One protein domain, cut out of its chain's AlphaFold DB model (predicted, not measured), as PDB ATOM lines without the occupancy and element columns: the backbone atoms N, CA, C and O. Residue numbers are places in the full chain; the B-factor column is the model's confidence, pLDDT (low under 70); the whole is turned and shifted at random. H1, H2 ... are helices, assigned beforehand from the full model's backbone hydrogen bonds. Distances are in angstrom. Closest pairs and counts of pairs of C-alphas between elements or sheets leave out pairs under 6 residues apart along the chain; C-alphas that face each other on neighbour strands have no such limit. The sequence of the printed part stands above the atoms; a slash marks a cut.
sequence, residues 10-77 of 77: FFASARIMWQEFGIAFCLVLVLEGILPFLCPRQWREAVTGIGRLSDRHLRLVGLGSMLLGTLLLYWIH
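What this domain is: This is residues 10 to 77 of the 77 residues of the protein "Putative membrane protein" of Pseudomonas aeruginosa MH27 (UniProt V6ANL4). Three helices make a flat, open U: H1 is the long arm, H2 the short base, and H3 the second arm, folding back beside an empty middle. The printed part has 68 residues, in the order H1, H2, H3, with no named strand; the class is all helix. It is extended, radius of gyration of the C-alphas 18.1 A, spanning 53 by 37 by 6 A.

How they stand to each other: H1, residues 10 to 38, and H2, residues 40 to 51, only just touch, only at the corner by their link, with 3 pairs of C-alphas within 8 A; the closest C-alphas, of Pro 36 and Trp 43, are 5.6 A apart. Their lines are about perpendicular, 88 degrees. H2 and H3, residues 55 to 76, are close but not clearly touching; the closest C-alphas, of Gly 51 and Leu 58, are 7.9 A apart. Their lines are about perpendicular, 87 degrees. H1 and H3 are apart. Every O i to N i+4 pair is within hydrogen-bond range in H2 and H3, and 23 of 25 in H1.

Where its parts are: H1 measures 41.8 A from C-alpha 10 at (103.346, 146.446, 104.431), H2 15.5 A, and H3 31.1 A to C-alpha 76 at (91.722, 165.164, 116.352).

The domain as a whole: The C-alphas farthest apart, of Phe 10 and Ser 54, are 53.0 A apart. The printed part has no cut, and both links are tight. Model pLDDT is under 70 at residues 39 to 41, 43 to 44, 49 to 58 and 77.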
ATOM      1  N   PHE A  10     103.799 145.264 103.689       75.94
ATOM      2  CA  PHE A  10     103.346 146.446 104.431       75.94
ATOM      3  C   PHE A  10     101.902 146.300 104.928       75.94
ATOM      4  O   PHE A  10     101.611 146.565 106.094       75.94
ATOM      5  N   PHE A  11     101.000 145.820 104.068       76.19
ATOM      6  CA  PHE A  11      99.605 145.589 104.447       76.19
ATOM      7  C   PHE A  11      99.469 144.456 105.469       76.19
ATOM      8  O   PHE A  11      98.641 144.549 106.373       76.19
ATOM      9  N   ALA A  12     100.306 143.417 105.372       77.56
ATOM     10  CA  ALA A  12     100.362 142.358 106.375       77.56
ATOM     11  C   ALA A  12     100.828 142.896 107.740       77.56
ATOM     12  O   ALA A  12     100.175 142.646 108.751       77.56
ATOM     13  N   SER A  13     101.891 143.707 107.770       81.38
ATOM     14  CA  SER A  13     102.384 144.350 108.995       81.38
ATOM     15  C   SER A  13     101.352 145.292 109.619       81.38
ATOM     16  O   SER A  13     101.168 145.279 110.833       81.38
ATOM     17  N   ALA A  14     100.637 146.069 108.800       82.00
ATOM     18  CA  ALA A  14      99.588 146.970 109.274       82.00
ATOM     19  C   ALA A  14      98.410 146.207 109.907       82.00
ATOM     20  O   ALA A  14      97.890 146.609 110.946       82.00
ATOM     21  N   ARG A  15      98.014 145.073 109.313       82.50
ATOM     22  CA  ARG A  15      96.968 144.195 109.859       82.50
ATOM     23  C   ARG A  15      97.385 143.590 111.195       82.50
ATOM     24  O   ARG A  15      96.588 143.629 112.125       82.50
ATOM     25  N   ILE A  16      98.620 143.095 111.294       88.00
ATOM     26  CA  ILE A  16      99.171 142.554 112.544       88.00
ATOM     27  C   ILE A  16      99.168 143.636 113.628       88.00
ATOM     28  O   ILE A  16      98.627 143.412 114.703       88.00
ATOM     29  N   MET A  17      99.655 144.843 113.328       86.12
ATOM     30  CA  MET A  17      99.695 145.948 114.293       86.12
ATOM     31  C   MET A  17      98.306 146.309 114.842       86.12
ATOM     32  O   MET A  17      98.152 146.530 116.043       86.12
ATOM     33  N   TRP A  18      97.278 146.317 113.986       89.69
ATOM     34  CA  TRP A  18      95.900 146.586 114.410       89.69
ATOM     35  C   TRP A  18      95.312 145.459 115.273       89.69
ATOM     36  O   TRP A  18      94.540 145.723 116.196       89.69
ATOM     37  N   GLN A  19      95.687 144.205 115.001       88.12
ATOM     38  CA  GLN A  19      95.287 143.067 115.831       88.12
ATOM     39  C   GLN A  19      95.955 143.101 117.205       88.12
ATOM     40  O   GLN A  19      95.253 142.956 118.202       88.12
ATOM     41  N   GLU A  20      97.260 143.365 117.271       90.62
ATOM     42  CA  GLU A  20      97.991 143.497 118.537       90.62
ATOM     43  C   GLU A  20      97.386 144.598 119.417       90.62
ATOM     44  O   GLU A  20      97.183 144.403 120.614       90.62
ATOM     45  N   PHE A  21      97.002 145.731 118.816       93.31
ATOM     46  CA  PHE A  21      96.342 146.816 119.542       93.31
ATOM     47  C   PHE A  21      94.971 146.396 120.091       93.31
ATOM     48  O   PHE A  21      94.652 146.668 121.250       93.31
ATOM     49  N   GLY A  22      94.172 145.686 119.287       92.50
ATOM     50  CA  GLY A  22      92.888 145.137 119.724       92.50
ATOM     51  C   GLY A  22      93.035 144.114 120.856       92.50
ATOM     52  O   GLY A  22      92.260 144.135 121.811       92.50
ATOM     53  N   ILE A  23      94.057 143.260 120.790       91.19
ATOM     54  CA  ILE A  23      94.357 142.261 121.824       91.19
ATOM     55  C   ILE A  23      94.796 142.947 123.120       91.19
ATOM     56  O   ILE A  23      94.264 142.628 124.185       91.19
ATOM     57  N   ALA A  24      95.703 143.922 123.040       93.69
ATOM     58  CA  ALA A  24      96.137 144.702 124.194       93.69
ATOM     59  C   ALA A  24      94.955 145.427 124.859       93.69
ATOM     60  O   ALA A  24      94.813 145.387 126.080       93.69
ATOM     61  N   PHE A  25      94.059 146.020 124.065       91.44
ATOM     62  CA  PHE A  25      92.859 146.684 124.575       91.44
ATOM     63  C   PHE A  25      91.894 145.709 125.265       91.44
ATOM     64  O   PHE A  25      91.414 145.986 126.365       91.44
ATOM     65  N   CYS A  26      91.657 144.535 124.672       92.06
ATOM     66  CA  CYS A  26      90.867 143.476 125.300       92.06
ATOM     67  C   CYS A  26      91.476 143.013 126.630       92.06
ATOM     68  O   CYS A  26      90.747 142.835 127.602       92.06
ATOM     69  N   LEU A  27      92.801 142.853 126.707       92.12
ATOM     70  CA  LEU A  27      93.481 142.475 127.948       92.12
ATOM     71  C   LEU A  27      93.340 143.546 129.035       92.12
ATOM     72  O   LEU A  27      93.082 143.207 130.189       92.12
ATOM     73  N   VAL A  28      93.447 144.828 128.673       90.06
ATOM     74  CA  VAL A  28      93.225 145.948 129.602       90.06
ATOM     75  C   VAL A  28      91.781 145.966 130.108       90.06
ATOM     76  O   VAL A  28      91.575 146.112 131.308       90.06
ATOM     77  N   LEU A  29      90.788 145.744 129.239       84.25
ATOM     78  CA  LEU A  29      89.378 145.629 129.634       84.25
ATOM     79  C   LEU A  29      89.128 144.455 130.587       84.25
ATOM     80  O   LEU A  29      88.377 144.590 131.551       84.25
ATOM     81  N   VAL A  30      89.762 143.306 130.338       88.94
ATOM     82  CA  VAL A  30      89.685 142.146 131.235       88.94
ATOM     83  C   VAL A  30      90.306 142.476 132.596       88.94
ATOM     84  O   VAL A  30      89.711 142.158 133.623       88.94
ATOM     85  N   LEU A  31      91.455 143.158 132.626       86.38
ATOM     86  CA  LEU A  31      92.102 143.623 133.860       86.38
ATOM     87  C   LEU A  31      91.236 144.629 134.638       86.38
ATOM     88  O   LEU A  31      91.050 144.464 135.845       86.38
ATOM     89  N   GLU A  32      90.656 145.612 133.947       82.62
ATOM     90  CA  GLU A  32      89.700 146.572 134.518       82.62
ATOM     91  C   GLU A  32      88.413 145.906 135.013       82.62
ATOM     92  O   GLU A  32      87.816 146.379 135.966       82.62
ATOM     93  N   GLY A  33      87.989 144.780 134.434       79.12
ATOM     94  CA  GLY A  33      86.862 143.986 134.940       79.12
ATOM     95  C   GLY A  33      87.226 143.081 136.125       79.12
ATOM     96  O   GLY A  33      86.394 142.824 136.999       79.12
ATOM     97  N   ILE A  34      88.475 142.611 136.195       84.81
ATOM     98  CA  ILE A  34      88.965 141.771 137.295       84.81
ATOM     99  C   ILE A  34      89.119 142.585 138.584       84.81
ATOM    100  O   ILE A  34      88.728 142.097 139.640       84.81
ATOM    101  N   LEU A  35      89.634 143.817 138.528       76.44
ATOM    102  CA  LEU A  35      89.777 144.709 139.693       76.44
ATOM    103  C   LEU A  35      88.483 144.888 140.530       76.44
ATOM    104  O   LEU A  35      88.529 144.642 141.744       76.44
ATOM    105  N   PRO A  36      87.320 145.241 139.946       71.50
ATOM    106  CA  PRO A  36      86.052 145.346 140.664       71.50
ATOM    107  C   PRO A  36      85.528 143.988 141.144       71.50
ATOM    108  O   PRO A  36      84.836 143.939 142.161       71.50
ATOM    109  N   PHE A  37      85.874 142.887 140.467       71.44
ATOM    110  CA  PHE A  37      85.475 141.537 140.872       71.44
ATOM    111  C   PHE A  37      86.301 141.004 142.054       71.44
ATOM    112  O   PHE A  37      85.750 140.400 142.973       71.44
ATOM    113  N   LEU A  38      87.614 141.257 142.064       75.00
ATOM    114  CA  LEU A  38      88.541 140.790 143.098       75.00
ATOM    115  C   LEU A  38      88.431 141.619 144.387       75.00
ATOM    116  O   LEU A  38      88.566 141.082 145.486       75.00
ATOM    117  N   CYS A  39      88.190 142.930 144.273       65.25
ATOM    118  CA  CYS A  39      88.110 143.853 145.409       65.25
ATOM    119  C   CYS A  39      86.847 144.736 145.372       65.25
ATOM    120  O   CYS A  39      86.943 145.966 145.404       65.25
ATOM    121  N   PRO A  40      85.640 144.140 145.418       65.31
ATOM    122  CA  PRO A  40      84.382 144.872 145.267       65.31
ATOM    123  C   PRO A  40      84.133 145.884 146.390       65.31
ATOM    124  O   PRO A  40      83.435 146.870 146.186       65.31
ATOM    125  N   ARG A  41      84.693 145.672 147.592       68.69
ATOM    126  CA  ARG A  41      84.580 146.628 148.710       68.69
ATOM    127  C   ARG A  41      85.442 147.868 148.500       68.69
ATOM    128  O   ARG A  41      84.916 148.962 148.630       68.69
ATOM    129  N   GLN A  42      86.713 147.694 148.138       73.38
ATOM    130  CA  GLN A  42      87.635 148.809 147.889       73.38
ATOM    131  C   GLN A  42      87.203 149.604 146.655       73.38
ATOM    132  O   GLN A  42      87.160 150.830 146.692       73.38
ATOM    133  N   TRP A  43      86.779 148.905 145.596       67.94
ATOM    134  CA  TRP A  43      86.219 149.536 144.405       67.94
ATOM    135  C   TRP A  43      84.944 150.315 144.728       67.94
ATOM    136  O   TRP A  43      84.805 151.480 144.359       67.94
ATOM    137  N   ARG A  44      84.024 149.717 145.498       69.44
ATOM    138  CA  ARG A  44      82.812 150.409 145.943       69.44
ATOM    139  C   ARG A  44      83.132 151.585 146.855       69.44
ATOM    140  O   ARG A  44      82.458 152.592 146.730       69.44
ATOM    141  N   GLU A  45      84.117 151.513 147.743       75.81
ATOM    142  CA  GLU A  45      84.527 152.646 148.584       75.81
ATOM    143  C   GLU A  45      85.172 153.769 147.767       75.81
ATOM    144  O   GLU A  45      84.853 154.927 148.014       75.81
ATOM    145  N   ALA A  46      85.968 153.459 146.740       71.75
ATOM    146  CA  ALA A  46      86.480 154.454 145.798       71.75
ATOM    147  C   ALA A  46      85.336 155.140 145.026       71.75
ATOM    148  O   ALA A  46      85.253 156.367 144.989       71.75
ATOM    149  N   VAL A  47      84.387 154.360 144.495       70.81
ATOM    150  CA  VAL A  47      83.215 154.875 143.764       70.81
ATOM    151  C   VAL A  47      82.236 155.608 144.686       70.81
ATOM    152  O   VAL A  47      81.692 156.641 144.314       70.81
ATOM    153  N   THR A  48      82.023 155.130 145.911       70.00
ATOM    154  CA  THR A  48      81.154 155.782 146.907       70.00
ATOM    155  C   THR A  48      81.836 157.013 147.496       70.00
ATOM    156  O   THR A  48      81.153 157.970 147.837       70.00
ATOM    157  N   GLY A  49      83.168 157.037 147.578       66.62
ATOM    158  CA  GLY A  49      83.958 158.227 147.880       66.62
ATOM    159  C   GLY A  49      83.763 159.298 146.810       66.62
ATOM    160  O   GLY A  49      83.508 160.450 147.150       66.62
ATOM    161  N   ILE A  50      83.750 158.899 145.532       62.56
ATOM    162  CA  ILE A  50      83.384 159.775 144.410       62.56
ATOM    163  C   ILE A  50      81.906 160.194 144.488       62.56
ATOM    164  O   ILE A  50      81.594 161.360 144.289       62.56
ATOM    165  N   GLY A  51      80.992 159.290 144.843       59.06
ATOM    166  CA  GLY A  51      79.567 159.593 145.026       59.06
ATOM    167  C   GLY A  51      79.254 160.444 146.266       59.06
ATOM    168  O   GLY A  51      78.208 161.082 146.327       59.06
ATOM    169  N   ARG A  52      80.156 160.480 147.253       59.31
ATOM    170  CA  ARG A  52      80.106 161.386 148.412       59.31
ATOM    171  C   ARG A  52      80.776 162.730 148.144       59.31
ATOM    172  O   ARG A  52      80.621 163.637 148.964       59.31
ATOM    173  N   LEU A  53      81.494 162.891 147.027       57.03
ATOM    174  CA  LEU A  53      81.881 164.218 146.568       57.03
ATOM    175  C   LEU A  53      80.584 164.957 146.243       57.03
ATOM    176  O   LEU A  53      79.876 164.592 145.311       57.03
ATOM    177  N   SER A  54      80.277 165.965 147.065       59.31
ATOM    178  CA  SER A  54      79.160 166.903 146.907       59.31
ATOM    179  C   SER A  54      78.820 167.123 145.430       59.31
ATOM    180  O   SER A  54      79.739 167.367 144.648       59.31
ATOM    181  N   ASP A  55      77.532 167.103 145.062       64.75
ATOM    182  CA  ASP A  55      76.995 167.317 143.702       64.75
ATOM    183  C   ASP A  55      77.758 168.355 142.856       64.75
ATOM    184  O   ASP A  55      77.875 168.240 141.636       64.75
ATOM    185  N   ARG A  56      78.320 169.379 143.503       66.69
ATOM    186  CA  ARG A  56      79.142 170.418 142.886       66.69
ATOM    187  C   ARG A  56      80.445 169.903 142.258       66.69
ATOM    188  O   ARG A  56      80.788 170.346 141.166       66.69
ATOM    189  N   HIS A  57      81.149 168.980 142.909       64.12
ATOM    190  CA  HIS A  57      82.352 168.338 142.369       64.12
ATOM    191  C   HIS A  57      82.009 167.417 141.201       64.12
ATOM    192  O   HIS A  57      82.697 167.453 140.187       64.12
ATOM    193  N   LEU A  58      80.908 166.670 141.293       66.38
ATOM    194  CA  LEU A  58      80.407 165.834 140.201       66.38
ATOM    195  C   LEU A  58      80.078 166.669 138.952       66.38
ATOM    196  O   LEU A  58      80.480 166.314 137.845       66.38
ATOM    197  N   ARG A  59      79.441 167.835 139.127       77.00
ATOM    198  CA  ARG A  59      79.181 168.782 138.026       77.00
ATOM    199  C   ARG A  59      80.454 169.419 137.469       77.00
ATOM    200  O   ARG A  59      80.534 169.606 136.261       77.00
ATOM    201  N   LEU A  60      81.439 169.740 138.310       75.94
ATOM    202  CA  LEU A  60      82.733 170.284 137.873       75.94
ATOM    203  C   LEU A  60      83.565 169.255 137.103       75.94
ATOM    204  O   LEU A  60      84.128 169.594 136.068       75.94
ATOM    205  N   VAL A  61      83.602 168.005 137.564       76.62
ATOM    206  CA  VAL A  61      84.264 166.898 136.861       76.62
ATOM    207  C   VAL A  61      83.539 166.592 135.551       76.62
ATOM    208  O   VAL A  61      84.193 166.416 134.529       76.62
ATOM    209  N   GLY A  62      82.201 166.618 135.542       77.75
ATOM    210  CA  GLY A  62      81.402 166.495 134.319       77.75
ATOM    211  C   GLY A  62      81.659 167.625 133.315       77.75
ATOM    212  O   GLY A  62      81.873 167.357 132.136       77.75
ATOM    213  N   LEU A  63      81.718 168.880 133.776       85.19
ATOM    214  CA  LEU A  63      82.102 170.039 132.954       85.19
ATOM    215  C   LEU A  63      83.531 169.912 132.426       85.19
ATOM    216  O   LEU A  63      83.769 170.162 131.248       85.19
ATOM    217  N   GLY A  64      84.462 169.487 133.282       86.56
ATOM    218  CA  GLY A  64      85.839 169.195 132.904       86.56
ATOM    219  C   GLY A  64      85.892 168.140 131.807       86.56
ATOM    220  O   GLY A  64      86.508 168.378 130.780       86.56
ATOM    221  N   SER A  65      85.172 167.027 131.966       80.25
ATOM    222  CA  SER A  65      85.090 165.956 130.969       80.25
ATOM    223  C   SER A  65      84.458 166.414 129.654       80.25
ATOM    224  O   SER A  65      84.926 166.001 128.598       80.25
ATOM    225  N   MET A  66      83.417 167.253 129.692       88.44
ATOM    226  CA  MET A  66      82.829 167.834 128.481       88.44
ATOM    227  C   MET A  66      83.841 168.720 127.750       88.44
ATOM    228  O   MET A  66      84.058 168.525 126.559       88.44
ATOM    229  N   LEU A  67      84.507 169.631 128.465       90.38
ATOM    230  CA  LEU A  67      85.538 170.512 127.905       90.38
ATOM    231  C   LEU A  67      86.709 169.725 127.319       90.38
ATOM    232  O   LEU A  67      87.138 170.005 126.205       90.38
ATOM    233  N   LEU A  68      87.199 168.728 128.052       89.88
ATOM    234  CA  LEU A  68      88.328 167.896 127.644       89.88
ATOM    235  C   LEU A  68      87.961 167.036 126.429       89.88
ATOM    236  O   LEU A  68      88.751 166.936 125.496       89.88
ATOM    237  N   GLY A  69      86.737 166.495 126.394       84.25
ATOM    238  CA  GLY A  69      86.196 165.783 125.237       84.25
ATOM    239  C   GLY A  69      86.052 166.679 124.005       84.25
ATOM    240  O   GLY A  69      86.434 166.273 122.912       84.25
ATOM    241  N   THR A  70      85.569 167.916 124.168       90.31
ATOM    242  CA  THR A  70      85.495 168.895 123.071       90.31
ATOM    243  C   THR A  70      86.884 169.310 122.580       90.31
ATOM    244  O   THR A  70      87.098 169.376 121.374       90.31
ATOM    245  N   LEU A  71      87.839 169.534 123.485       90.88
ATOM    246  CA  LEU A  71      89.233 169.835 123.145       90.88
ATOM    247  C   LEU A  71      89.897 168.691 122.381       90.88
ATOM    248  O   LEU A  71      90.546 168.943 121.373       90.88
ATOM    249  N   LEU A  72      89.707 167.443 122.819       88.19
ATOM    250  CA  LEU A  72      90.209 166.276 122.094       88.19
ATOM    251  C   LEU A  72      89.586 166.170 120.704       88.19
ATOM    252  O   LEU A  72      90.301 165.902 119.746       88.19
ATOM    253  N   LEU A  73      88.273 166.392 120.591       87.06
ATOM    254  CA  LEU A  73      87.579 166.361 119.306       87.06
ATOM    255  C   LEU A  73      88.130 167.429 118.356       87.06
ATOM    256  O   LEU A  73      88.334 167.144 117.187       87.06
ATOM    257  N   TYR A  74      88.412 168.627 118.867       85.12
ATOM    258  CA  TYR A  74      88.996 169.725 118.092       85.12
ATOM    259  C   TYR A  74      90.487 169.526 117.784       85.12
ATOM    260  O   TYR A  74      91.024 170.146 116.881       85.12
ATOM    261  N   TRP A  75      91.188 168.707 118.565       86.69
ATOM    262  CA  TRP A  75      92.584 168.368 118.292       86.69
ATOM    263  C   TRP A  75      92.696 167.251 117.249       86.69
ATOM    264  O   TRP A  75      93.661 167.200 116.489       86.69
ATOM    265  N   ILE A  76      91.737 166.321 117.252       83.56
ATOM    266  CA  ILE A  76      91.722 165.164 116.352       83.56
ATOM    267  C   ILE A  76      91.067 165.470 114.998       83.56
ATOM    268  O   ILE A  76      91.323 164.742 114.039       83.56
ATOM    269  N   HIS A  77      90.221 166.502 114.943       63.72
ATOM    270  CA  HIS A  77      89.561 167.011 113.743       63.72
ATOM    271  C   HIS A  77      90.227 168.303 113.278       63.72
ATOM    272  O   HIS A  77      90.636 168.351 112.098       63.72
TER     273      HIS A  77